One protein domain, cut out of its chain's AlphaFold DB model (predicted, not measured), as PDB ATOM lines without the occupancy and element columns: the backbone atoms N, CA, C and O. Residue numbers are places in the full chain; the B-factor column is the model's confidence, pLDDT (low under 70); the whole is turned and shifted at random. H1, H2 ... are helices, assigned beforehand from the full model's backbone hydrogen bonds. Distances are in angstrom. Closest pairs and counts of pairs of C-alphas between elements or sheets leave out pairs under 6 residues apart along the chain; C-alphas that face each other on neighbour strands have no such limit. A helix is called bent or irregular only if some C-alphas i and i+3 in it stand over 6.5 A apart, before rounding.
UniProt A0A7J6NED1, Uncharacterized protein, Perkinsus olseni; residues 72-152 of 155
ATOM      1  N   PHE A  72     135.612 122.467 158.450       87.94
ATOM      2  CA  PHE A  72     134.182 122.573 158.163       87.94
ATOM      3  C   PHE A  72     133.895 123.560 157.020       87.94
ATOM      4  O   PHE A  72     133.140 123.250 156.098       87.94
ATOM      5  N   TYR A  73     134.532 124.736 157.038       86.88
ATOM      6  CA  TYR A  73     134.359 125.731 155.978       86.88
ATOM      7  C   TYR A  73     135.042 125.308 154.673       86.88
ATOM      8  O   TYR A  73     134.473 125.541 153.606       86.88
ATOM      9  N   ALA A  74     136.199 124.636 154.744       88.75
ATOM     10  CA  ALA A  74     136.840 124.052 153.563       88.75
ATOM     11  C   ALA A  74     135.918 123.022 152.892       88.75
ATOM     12  O   ALA A  74     135.570 123.166 151.722       88.75
ATOM     13  N   HIS A  75     135.426 122.040 153.653       91.69
ATOM     14  CA  HIS A  75     134.515 121.010 153.149       91.69
ATOM     15  C   HIS A  75     133.224 121.602 152.599       91.69
ATOM     16  O   HIS A  75     132.762 121.171 151.546       91.69
ATOM     17  N   ARG A  76     132.660 122.622 153.253       92.00
ATOM     18  CA  ARG A  76     131.476 123.324 152.741       92.00
ATOM     19  C   ARG A  76     131.750 123.989 151.391       92.00
ATOM     20  O   ARG A  76     130.911 123.895 150.496       92.00
ATOM     21  N   ALA A  77     132.904 124.637 151.228       92.12
ATOM     22  CA  ALA A  77     133.300 125.239 149.957       92.12
ATOM     23  C   ALA A  77     133.487 124.176 148.861       92.12
ATOM     24  O   ALA A  77     132.986 124.349 147.749       92.12
ATOM     25  N   TRP A  78     134.135 123.054 149.192       94.00
ATOM     26  CA  TRP A  78     134.347 121.932 148.273       94.00
ATOM     27  C   TRP A  78     133.023 121.297 147.848       94.00
ATOM     28  O   TRP A  78     132.769 121.158 146.654       94.00
ATOM     29  N   LEU A  79     132.142 120.983 148.803       94.38
ATOM     30  CA  LEU A  79     130.813 120.427 148.536       94.38
ATOM     31  C   LEU A  79     129.985 121.351 147.648       94.38
ATOM     32  O   LEU A  79     129.387 120.883 146.682       94.38
ATOM     33  N   ARG A  80     129.969 122.657 147.939       95.00
ATOM     34  CA  ARG A  80     129.252 123.630 147.108       95.00
ATOM     35  C   ARG A  80     129.769 123.595 145.672       95.00
ATOM     36  O   ARG A  80     128.967 123.480 144.751       95.00
ATOM     37  N   ARG A  81     131.092 123.597 145.485       96.06
ATOM     38  CA  ARG A  81     131.690 123.543 144.149       96.06
ATOM     39  C   ARG A  81     131.374 122.237 143.413       96.06
ATOM     40  O   ARG A  81     131.061 122.268 142.229       96.06
ATOM     41  N   LEU A  82     131.408 121.097 144.101       94.38
ATOM     42  CA  LEU A  82     131.018 119.803 143.529       94.38
ATOM     43  C   LEU A  82     129.551 119.784 143.087       94.38
ATOM     44  O   LEU A  82     129.224 119.217 142.045       94.38
ATOM     45  N   VAL A  83     128.657 120.386 143.874       94.81
ATOM     46  CA  VAL A  83     127.232 120.490 143.538       94.81
ATOM     47  C   VAL A  83     127.016 121.412 142.340       94.81
ATOM     48  O   VAL A  83     126.298 121.017 141.427       94.81
ATOM     49  N   GLU A  84     127.669 122.577 142.300       97.00
ATOM     50  CA  GLU A  84     127.632 123.505 141.155       97.00
ATOM     51  C   GLU A  84     128.056 122.826 139.847       97.00
ATOM     52  O   GLU A  84     127.460 123.060 138.803       97.00
ATOM     53  N   LEU A  85     129.063 121.952 139.913       96.19
ATOM     54  CA  LEU A  85     129.559 121.199 138.761       96.19
ATOM     55  C   LEU A  85     128.706 119.961 138.431       96.19
ATOM     56  O   LEU A  85     129.023 119.238 137.496       96.19
ATOM     57  N   GLY A  86     127.650 119.662 139.194       95.56
ATOM     58  CA  GLY A  86     126.789 118.491 138.987       95.56
ATOM     59  C   GLY A  86     127.373 117.155 139.475       95.56
ATOM     60  O   GLY A  86     126.727 116.114 139.342       95.56
ATOM     61  N   LEU A  87     128.557 117.157 140.095       93.81
ATOM     62  CA  LEU A  87     129.211 115.953 140.628       93.81
ATOM     63  C   LEU A  87     128.450 115.358 141.819       93.81
ATOM     64  O   LEU A  87     128.426 114.142 141.995       93.81
ATOM     65  N   GLY A  88     127.765 116.195 142.604       92.62
ATOM     66  CA  GLY A  88     126.921 115.721 143.705       92.62
ATOM     67  C   GLY A  88     125.723 114.881 143.238       92.62
ATOM     68  O   GLY A  88     125.327 113.942 143.926       92.62
ATOM     69  N   ALA A  89     125.152 115.194 142.071       93.75
ATOM     70  CA  ALA A  89     124.079 114.392 141.482       93.75
ATOM     71  C   ALA A  89     124.622 113.062 140.938       93.75
ATOM     72  O   ALA A  89     124.071 112.012 141.262       93.75
ATOM     73  N   ALA A  90     125.747 113.109 140.213       91.81
ATOM     74  CA  ALA A  90     126.416 111.920 139.683       91.81
ATOM     75  C   ALA A  90     126.815 110.927 140.791       91.81
ATOM     76  O   ALA A  90     126.603 109.724 140.651       91.81
ATOM     77  N   TYR A  91     127.318 111.434 141.922       92.19
ATOM     78  CA  TYR A  91     127.619 110.618 143.101       92.19
ATOM     79  C   TYR A  91     126.385 109.841 143.588       92.19
ATOM     80  O   TYR A  91     126.430 108.622 143.758       92.19
ATOM     81  N   ARG A  92     125.258 110.542 143.787       92.88
ATOM     82  CA  ARG A  92     124.014 109.937 144.291       92.88
ATOM     83  C   ARG A  92     123.441 108.907 143.327       92.88
ATOM     84  O   ARG A  92     123.021 107.847 143.777       92.88
ATOM     85  N   GLU A  93     123.455 109.197 142.031       93.44
ATOM     86  CA  GLU A  93     122.999 108.271 140.990       93.44
ATOM     87  C   GLU A  93     123.795 106.958 141.022       93.44
ATOM     88  O   GLU A  93     123.217 105.873 140.984       93.44
ATOM     89  N   GLN A  94     125.121 107.035 141.166       90.31
ATOM     90  CA  GLN A  94     125.966 105.844 141.283       90.31
ATOM     91  C   GLN A  94     125.682 105.060 142.564       90.31
ATOM     92  O   GLN A  94     125.583 103.836 142.515       90.31
ATOM     93  N   VAL A  95     125.495 105.739 143.700       91.31
ATOM     94  CA  VAL A  95     125.110 105.074 144.956       91.31
ATOM     95  C   VAL A  95     123.763 104.359 144.812       91.31
ATOM     96  O   VAL A  95     123.649 103.202 145.201       91.31
ATOM     97  N   GLN A  96     122.765 104.997 144.196       93.62
ATOM     98  CA  GLN A  96     121.445 104.396 143.956       93.62
ATOM     99  C   GLN A  96     121.514 103.155 143.058       93.62
ATOM    100  O   GLN A  96     120.732 102.226 143.231       93.62
ATOM    101  N   ARG A  97     122.477 103.108 142.132       93.62
ATOM    102  CA  ARG A  97     122.767 101.935 141.289       93.62
ATOM    103  C   ARG A  97     123.614 100.860 141.986       93.62
ATOM    104  O   ARG A  97     124.044  99.919 141.326       93.62
ATOM    105  N   GLY A  98     123.909 100.996 143.281       92.62
ATOM    106  CA  GLY A  98     124.784 100.077 144.022       92.62
ATOM    107  C   GLY A  98     126.274 100.210 143.680       92.62
ATOM    108  O   GLY A  98     127.074  99.342 144.016       92.62
ATOM    109  N   GLN A  99     126.677 101.295 143.012       89.62
ATOM    110  CA  GLN A  99     128.050 101.562 142.573       89.62
ATOM    111  C   GLN A  99     128.785 102.518 143.532       89.62
ATOM    112  O   GLN A  99     129.478 103.442 143.102       89.62
ATOM    113  N   GLN A 100     128.670 102.316 144.853       84.19
ATOM    114  CA  GLN A 100     129.354 103.180 145.835       84.19
ATOM    115  C   GLN A 100     130.893 103.172 145.716       84.19
ATOM    116  O   GLN A 100     131.538 104.130 146.128       84.19
ATOM    117  N   HIS A 101     131.470 102.134 145.102       87.50
ATOM    118  CA  HIS A 101     132.912 101.989 144.867       87.50
ATOM    119  C   HIS A 101     133.328 102.302 143.423       87.50
ATOM    120  O   HIS A 101     134.388 101.870 142.974       87.50
ATOM    121  N   SER A 102     132.510 103.049 142.673       88.19
ATOM    122  CA  SER A 102     132.914 103.554 141.359       88.19
ATOM    123  C   SER A 102     134.214 104.370 141.456       88.19
ATOM    124  O   SER A 102     134.570 104.898 142.520       88.19
ATOM    125  N   MET A 103     134.913 104.526 140.329       87.88
ATOM    126  CA  MET A 103     136.102 105.384 140.268       87.88
ATOM    127  C   MET A 103     135.785 106.820 140.698       87.88
ATOM    128  O   MET A 103     136.544 107.401 141.470       87.88
ATOM    129  N   LEU A 104     134.646 107.366 140.260       88.75
ATOM    130  CA  LEU A 104     134.207 108.716 140.617       88.75
ATOM    131  C   LEU A 104     133.933 108.847 142.122       88.75
ATOM    132  O   LEU A 104     134.461 109.757 142.754       88.75
ATOM    133  N   ASN A 105     133.156 107.936 142.711       89.56
ATOM    134  CA  ASN A 105     132.815 107.996 144.133       89.56
ATOM    135  C   ASN A 105     134.063 107.837 144.998       89.56
ATOM    136  O   ASN A 105     134.284 108.626 145.915       89.56
ATOM    137  N   THR A 106     134.923 106.876 144.660       89.56
ATOM    138  CA  THR A 106     136.207 106.678 145.341       89.56
ATOM    139  C   THR A 106     137.085 107.923 145.246       89.56
ATOM    140  O   THR A 106     137.684 108.330 146.241       89.56
ATOM    141  N   TRP A 107     137.147 108.555 144.071       90.94
ATOM    142  CA  TRP A 107     137.904 109.785 143.875       90.94
ATOM    143  C   TRP A 107     137.360 110.923 144.745       90.94
ATOM    144  O   TRP A 107     138.124 111.523 145.498       90.94
ATOM    145  N   LEU A 108     136.043 111.156 144.730       91.12
ATOM    146  CA  LEU A 108     135.389 112.182 145.548       91.12
ATOM    147  C   LEU A 108     135.658 111.977 147.045       91.12
ATOM    148  O   LEU A 108     136.049 112.925 147.720       91.12
ATOM    149  N   HIS A 109     135.535 110.748 147.555       90.25
ATOM    150  CA  HIS A 109     135.854 110.428 148.955       90.25
ATOM    151  C   HIS A 109     137.309 110.753 149.312       90.25
ATOM    152  O   HIS A 109     137.578 111.367 150.346       90.25
ATOM    153  N   ARG A 110     138.257 110.395 148.439       91.75
ATOM    154  CA  ARG A 110     139.686 110.652 148.671       91.75
ATOM    155  C   ARG A 110     140.033 112.139 148.670       91.75
ATOM    156  O   ARG A 110     140.881 112.537 149.461       91.75
ATOM    157  N   VAL A 111     139.362 112.960 147.856       91.81
ATOM    158  CA  VAL A 111     139.543 114.425 147.888       91.81
ATOM    159  C   VAL A 111     139.220 114.974 149.279       91.81
ATOM    160  O   VAL A 111     140.013 115.733 149.829       91.81
ATOM    161  N   PHE A 112     138.111 114.564 149.901       91.31
ATOM    162  CA  PHE A 112     137.803 115.014 151.267       91.31
ATOM    163  C   PHE A 112     138.822 114.509 152.294       91.31
ATOM    164  O   PHE A 112     139.178 115.240 153.223       91.31
ATOM    165  N   GLY A 113     139.362 113.306 152.081       92.06
ATOM    166  CA  GLY A 113     140.434 112.727 152.893       92.06
ATOM    167  C   GLY A 113     141.735 113.537 152.913       92.06
ATOM    168  O   GLY A 113     142.498 113.408 153.867       92.06
ATOM    169  N   LEU A 114     141.971 114.430 151.942       91.00
ATOM    170  CA  LEU A 114     143.154 115.307 151.928       91.00
ATOM    171  C   LEU A 114     143.243 116.194 153.172       91.00
ATOM    172  O   LEU A 114     144.336 116.515 153.625       91.00
ATOM    173  N   SER A 115     142.098 116.565 153.749       87.69
ATOM    174  CA  SER A 115     142.049 117.369 154.976       87.69
ATOM    175  C   SER A 115     142.593 116.661 156.222       87.69
ATOM    176  O   SER A 115     142.835 117.317 157.232       87.69
ATOM    177  N   CYS A 116     142.793 115.342 156.151       88.44
ATOM    178  CA  CYS A 116     143.369 114.535 157.224       88.44
ATOM    179  C   CYS A 116     144.894 114.389 157.112       88.44
ATOM    180  O   CYS A 116     145.502 113.749 157.967       88.44
ATOM    181  N   LEU A 117     145.503 114.932 156.056       89.38
ATOM    182  CA  LEU A 117     146.938 114.846 155.807       89.38
ATOM    183  C   LEU A 117     147.677 116.041 156.403       89.38
ATOM    184  O   LEU A 117     147.102 117.117 156.606       89.38
ATOM    185  N   ARG A 118     148.980 115.874 156.637       86.19
ATOM    186  CA  ARG A 118     149.844 117.013 156.949       86.19
ATOM    187  C   ARG A 118     150.016 117.889 155.703       86.19
ATOM    188  O   ARG A 118     149.979 117.361 154.589       86.19
ATOM    189  N   PRO A 119     150.222 119.210 155.851       85.00
ATOM    190  CA  PRO A 119     150.344 120.121 154.712       85.00
ATOM    191  C   PRO A 119     151.366 119.674 153.656       85.00
ATOM    192  O   PRO A 119     151.104 119.786 152.463       85.00
ATOM    193  N   GLU A 120     152.498 119.115 154.084       88.25
ATOM    194  CA  GLU A 120     153.562 118.611 153.211       88.25
ATOM    195  C   GLU A 120     153.176 117.350 152.412       88.25
ATOM    196  O   GLU A 120     153.745 117.087 151.354       88.25
ATOM    197  N   GLU A 121     152.184 116.591 152.879       92.81
ATOM    198  CA  GLU A 121     151.692 115.366 152.235       92.81
ATOM    199  C   GLU A 121     150.581 115.650 151.216       92.81
ATOM    200  O   GLU A 121     150.295 114.809 150.357       92.81
ATOM    201  N   VAL A 122     149.955 116.831 151.282       91.88
ATOM    202  CA  VAL A 122     148.821 117.195 150.422       91.88
ATOM    203  C   VAL A 122     149.222 117.279 148.943       91.88
ATOM    204  O   VAL A 122     148.570 116.598 148.150       91.88
ATOM    205  N   PRO A 123     150.273 118.020 148.522       92.88
ATOM    206  CA  PRO A 123     150.654 118.087 147.109       92.88
ATOM    207  C   PRO A 123     150.994 116.731 146.459       92.88
ATOM    208  O   PRO A 123     150.395 116.425 145.429       92.88
ATOM    209  N   PRO A 124     151.870 115.870 147.024       94.06
ATOM    210  CA  PRO A 124     152.184 114.586 146.389       94.06
ATOM    211  C   PRO A 124     150.989 113.617 146.386       94.06
ATOM    212  O   PRO A 124     150.801 112.851 145.435       94.06
ATOM    213  N   THR A 125     150.137 113.663 147.417       93.75
ATOM    214  CA  THR A 125     148.910 112.852 147.434       93.75
ATOM    215  C   THR A 125     147.910 113.350 146.395       93.75
ATOM    216  O   THR A 125     147.291 112.539 145.706       93.75
ATOM    217  N   TRP A 126     147.776 114.667 146.227       93.62
ATOM    218  CA  TRP A 126     146.956 115.260 145.175       93.62
ATOM    219  C   TRP A 126     147.399 114.808 143.783       93.62
ATOM    220  O   TRP A 126     146.562 114.364 143.001       93.62
ATOM    221  N   ASP A 127     148.702 114.822 143.501       91.88
ATOM    222  CA  ASP A 127     149.240 114.387 142.205       91.88
ATOM    223  C   ASP A 127     148.902 112.916 141.919       91.88
ATOM    224  O   ASP A 127     148.468 112.561 140.819       91.88
ATOM    225  N   SER A 128     148.970 112.076 142.953       91.62
ATOM    226  CA  SER A 128     148.547 110.672 142.881       91.62
ATOM    227  C   SER A 128     147.041 110.523 142.609       91.62
ATOM    228  O   SER A 128     146.623 109.608 141.898       91.62
ATOM    229  N   LEU A 129     146.201 111.420 143.142       89.38
ATOM    230  CA  LEU A 129     144.754 111.434 142.887       89.38
ATOM    231  C   LEU A 129     144.397 111.952 141.494       89.38
ATOM    232  O   LEU A 129     143.418 111.488 140.909       89.38
ATOM    233  N   VAL A 130     145.156 112.908 140.960       86.12
ATOM    234  CA  VAL A 130     144.960 113.433 139.602       86.12
ATOM    235  C   VAL A 130     145.286 112.367 138.553       86.12
ATOM    236  O   VAL A 130     144.576 112.276 137.549       86.12
ATOM    237  N   ALA A 131     146.274 111.506 138.813       83.38
ATOM    238  CA  ALA A 131     146.614 110.378 137.942       83.38
ATOM    239  C   ALA A 131     145.483 109.337 137.805       83.38
ATOM    240  O   ALA A 131     145.464 108.567 136.845       83.38
ATOM    241  N   ILE A 132     144.509 109.320 138.724       79.62
ATOM    242  CA  ILE A 132     143.306 108.493 138.584       79.62
ATOM    243  C   ILE A 132     142.460 109.086 137.454       79.62
ATOM    244  O   ILE A 132     141.859 110.154 137.597       79.62
ATOM    245  N   VAL A 133     142.427 108.404 136.311       63.09
ATOM    246  CA  VAL A 133     141.748 108.887 135.105       63.09
ATOM    247  C   VAL A 133     140.235 108.820 135.286       63.09
ATOM    248  O   VAL A 133     139.646 107.747 135.373       63.09
ATOM    249  N   THR A 134     139.588 109.980 135.282       64.44
ATOM    250  CA  THR A 134     138.147 110.102 135.061       64.44
ATOM    251  C   THR A 134     137.964 110.946 133.810       64.44
ATOM    252  O   THR A 134     138.380 112.103 133.806       64.44
ATOM    253  N   ASN A 135     137.350 110.403 132.758       76.44
ATOM    254  CA  ASN A 135     137.116 111.119 131.494       76.44
ATOM    255  C   ASN A 135     135.957 112.143 131.606       76.44
ATOM    256  O   ASN A 135     135.151 112.304 130.696       76.44
ATOM    257  N   ASP A 136     135.831 112.782 132.769       85.75
ATOM    258  CA  ASP A 136     134.711 113.626 133.165       85.75
ATOM    259  C   ASP A 136     135.175 115.084 133.263       85.75
ATOM    260  O   ASP A 136     135.974 115.438 134.135       85.75
ATOM    261  N   ALA A 137     134.655 115.938 132.378       90.56
ATOM    262  CA  ALA A 137     134.993 117.362 132.335       90.56
ATOM    263  C   ALA A 137     134.703 118.079 133.667       90.56
ATOM    264  O   ALA A 137     135.466 118.946 134.089       90.56
ATOM    265  N   ARG A 138     133.663 117.653 134.396       92.56
ATOM    266  CA  ARG A 138     133.304 118.230 135.701       92.56
ATOM    267  C   ARG A 138     134.383 117.951 136.743       92.56
ATOM    268  O   ARG A 138     134.653 118.786 137.605       92.56
ATOM    269  N   VAL A 139     135.018 116.778 136.665       91.69
ATOM    270  CA  VAL A 139     136.147 116.427 137.536       91.69
ATOM    271  C   VAL A 139     137.366 117.283 137.197       91.69
ATOM    272  O   VAL A 139     138.033 117.756 138.117       91.69
ATOM    273  N   ALA A 140     137.637 117.542 135.915       91.19
ATOM    274  CA  ALA A 140     138.713 118.445 135.504       91.19
ATOM    275  C   ALA A 140     138.506 119.873 136.048       91.19
ATOM    276  O   ALA A 140     139.421 120.443 136.647       91.19
ATOM    277  N   ASP A 141     137.286 120.407 135.956       93.31
ATOM    278  CA  ASP A 141     136.949 121.733 136.495       93.31
ATOM    279  C   ASP A 141     137.097 121.806 138.018       93.31
ATOM    280  O   ASP A 141     137.565 122.809 138.572       93.31
ATOM    281  N   PHE A 142     136.709 120.740 138.722       94.25
ATOM    282  CA  PHE A 142     136.887 120.669 140.167       94.25
ATOM    283  C   PHE A 142     138.369 120.568 140.554       94.25
ATOM    284  O   PHE A 142     138.789 121.219 141.512       94.25
ATOM    285  N   ARG A 143     139.185 119.825 139.792       92.31
ATOM    286  CA  ARG A 143     140.642 119.751 139.996       92.31
ATOM    287  C   ARG A 143     141.298 121.119 139.867       92.31
ATOM    288  O   ARG A 143     142.007 121.528 140.779       92.31
ATOM    289  N   ALA A 144     140.992 121.853 138.798       91.75
ATOM    290  CA  ALA A 144     141.531 123.196 138.583       91.75
ATOM    291  C   ALA A 144     141.166 124.158 139.731       91.75
ATOM    292  O   ALA A 144     141.987 124.963 140.172       91.75
ATOM    293  N   TYR A 145     139.941 124.054 140.258       93.00
ATOM    294  CA  TYR A 145     139.531 124.788 141.455       93.00
ATOM    295  C   TYR A 145     140.358 124.397 142.693       93.00
ATOM    296  O   TYR A 145     140.856 125.276 143.397       93.00
ATOM    297  N   MET A 146     140.520 123.096 142.951       92.81
ATOM    298  CA  MET A 146     141.274 122.588 144.100       92.81
ATOM    299  C   MET A 146     142.744 123.011 144.068       92.81
ATOM    300  O   MET A 146     143.272 123.468 145.082       92.81
ATOM    301  N   GLU A 147     143.389 122.924 142.907       91.38
ATOM    302  CA  GLU A 147     144.788 123.324 142.734       91.38
ATOM    303  C   GLU A 147     144.999 124.803 143.021       91.38
ATOM    304  O   GLU A 147     145.861 125.157 143.828       91.38
ATOM    305  N   ARG A 148     144.165 125.650 142.412       88.94
ATOM    306  CA  ARG A 148     144.256 127.104 142.543       88.94
ATOM    307  C   ARG A 148     143.982 127.586 143.965       88.94
ATOM    308  O   ARG A 148     144.573 128.574 144.389       88.94
ATOM    309  N   THR A 149     143.050 126.950 144.673       87.06
ATOM    310  CA  THR A 149     142.518 127.490 145.932       87.06
ATOM    311  C   THR A 149     143.040 126.777 147.180       87.06
ATOM    312  O   THR A 149     143.116 127.416 148.223       87.06
ATOM    313  N   TRP A 150     143.410 125.495 147.107       87.44
ATOM    314  CA  TRP A 150     143.634 124.678 148.311       87.44
ATOM    315  C   TRP A 150     144.953 123.902 148.324       87.44
ATOM    316  O   TRP A 150     145.561 123.786 149.382       87.44
ATOM    317  N   VAL A 151     145.400 123.369 147.183       86.88
ATOM    318  CA  VAL A 151     146.568 122.465 147.132       86.88
ATOM    319  C   VAL A 151     147.867 123.225 146.895       86.88
ATOM    320  O   VAL A 151     148.864 122.977 147.568       86.88
ATOM    321  N   ARG A 152     147.871 124.141 145.923       81.38
ATOM    322  CA  ARG A 152     149.078 124.849 145.474       81.38
ATOM    323  C   ARG A 152     148.923 126.356 145.646       81.38
ATOM    324  O   ARG A 152     149.365 127.100 144.776       81.38
TER     325      ARG A 152
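Overview. This is residues 72 to 152 of the 155 residues of an uncharacterized protein of Perkinsus olseni (UniProt A0A7J6NED1). Four helices, H1, H3, H4 and H5, stand side by side in a loosely packed up-and-down bundle, each running against the one before it, and H2 crosses one end, by the last residues of H1 and the first of H3. The printed part has 81 residues with five named helices, H1 to H5 in chain order, and no named strand: all helix. It is compact, with a radius of gyration of the C-alphas of 12.3 A, and elongated, spanning 37 by 23 by 22 A.

Arrangement. H1, residues 72 to 84, and H2, residues 87 to 96, only just touch, only at the corner, about perpendicular at 84 degrees; the closest C-alphas are those of Leu 82 and Gly 88, 5.8 A. H2 only just touches H3, residues 103 to 116, at a steep tilt of 62 degrees, with 3 pairs of C-alphas within 8 A, the closest being Tyr 91 and Asn 105, 5.9 A. H3 and H4, residues 119 to 130, form a helical hairpin at 6 degrees, closest at C-alphas 114 and 122, 6.2 A. H4 and H5, residues 137 to 151, form another at 13 degrees, closest at C-alphas 123 and 151, 6.0 A. H1 is close but not clearly touching to H5, with C-alphas 82 and 142 at 6.8 A, and to H3, with C-alphas 75 and 112 at 7.1 A. H4 is apart from H1 and H2. Every O i to N i+4 pair is within hydrogen-bond range in H1 and H2, against 8 of 10 in H3, 6 of 8 in H4 and 10 of 11 in H5.

Along the chain. H1 begins at C-alpha 72 (134.182, 122.573, 158.163) and is 18.2 A long, H2 14.3 A, H3 20.6 A, H4 17.4 A and H5 19.5 A, ending at C-alpha 151 (146.568, 122.465, 147.132). H4 and H5 are only just irregular: C-alphas 120 and 123 are 6.8 A apart, and C-alphas 148 and 151 6.9 A.

Size, cuts and confidence. The two C-alphas farthest apart, those of Arg 97 and Glu 120, are 37.0 A apart. The printed part has no cut and no long link. Mean pLDDT of the printed part is 90.0, with residues 133 to 134 under 70.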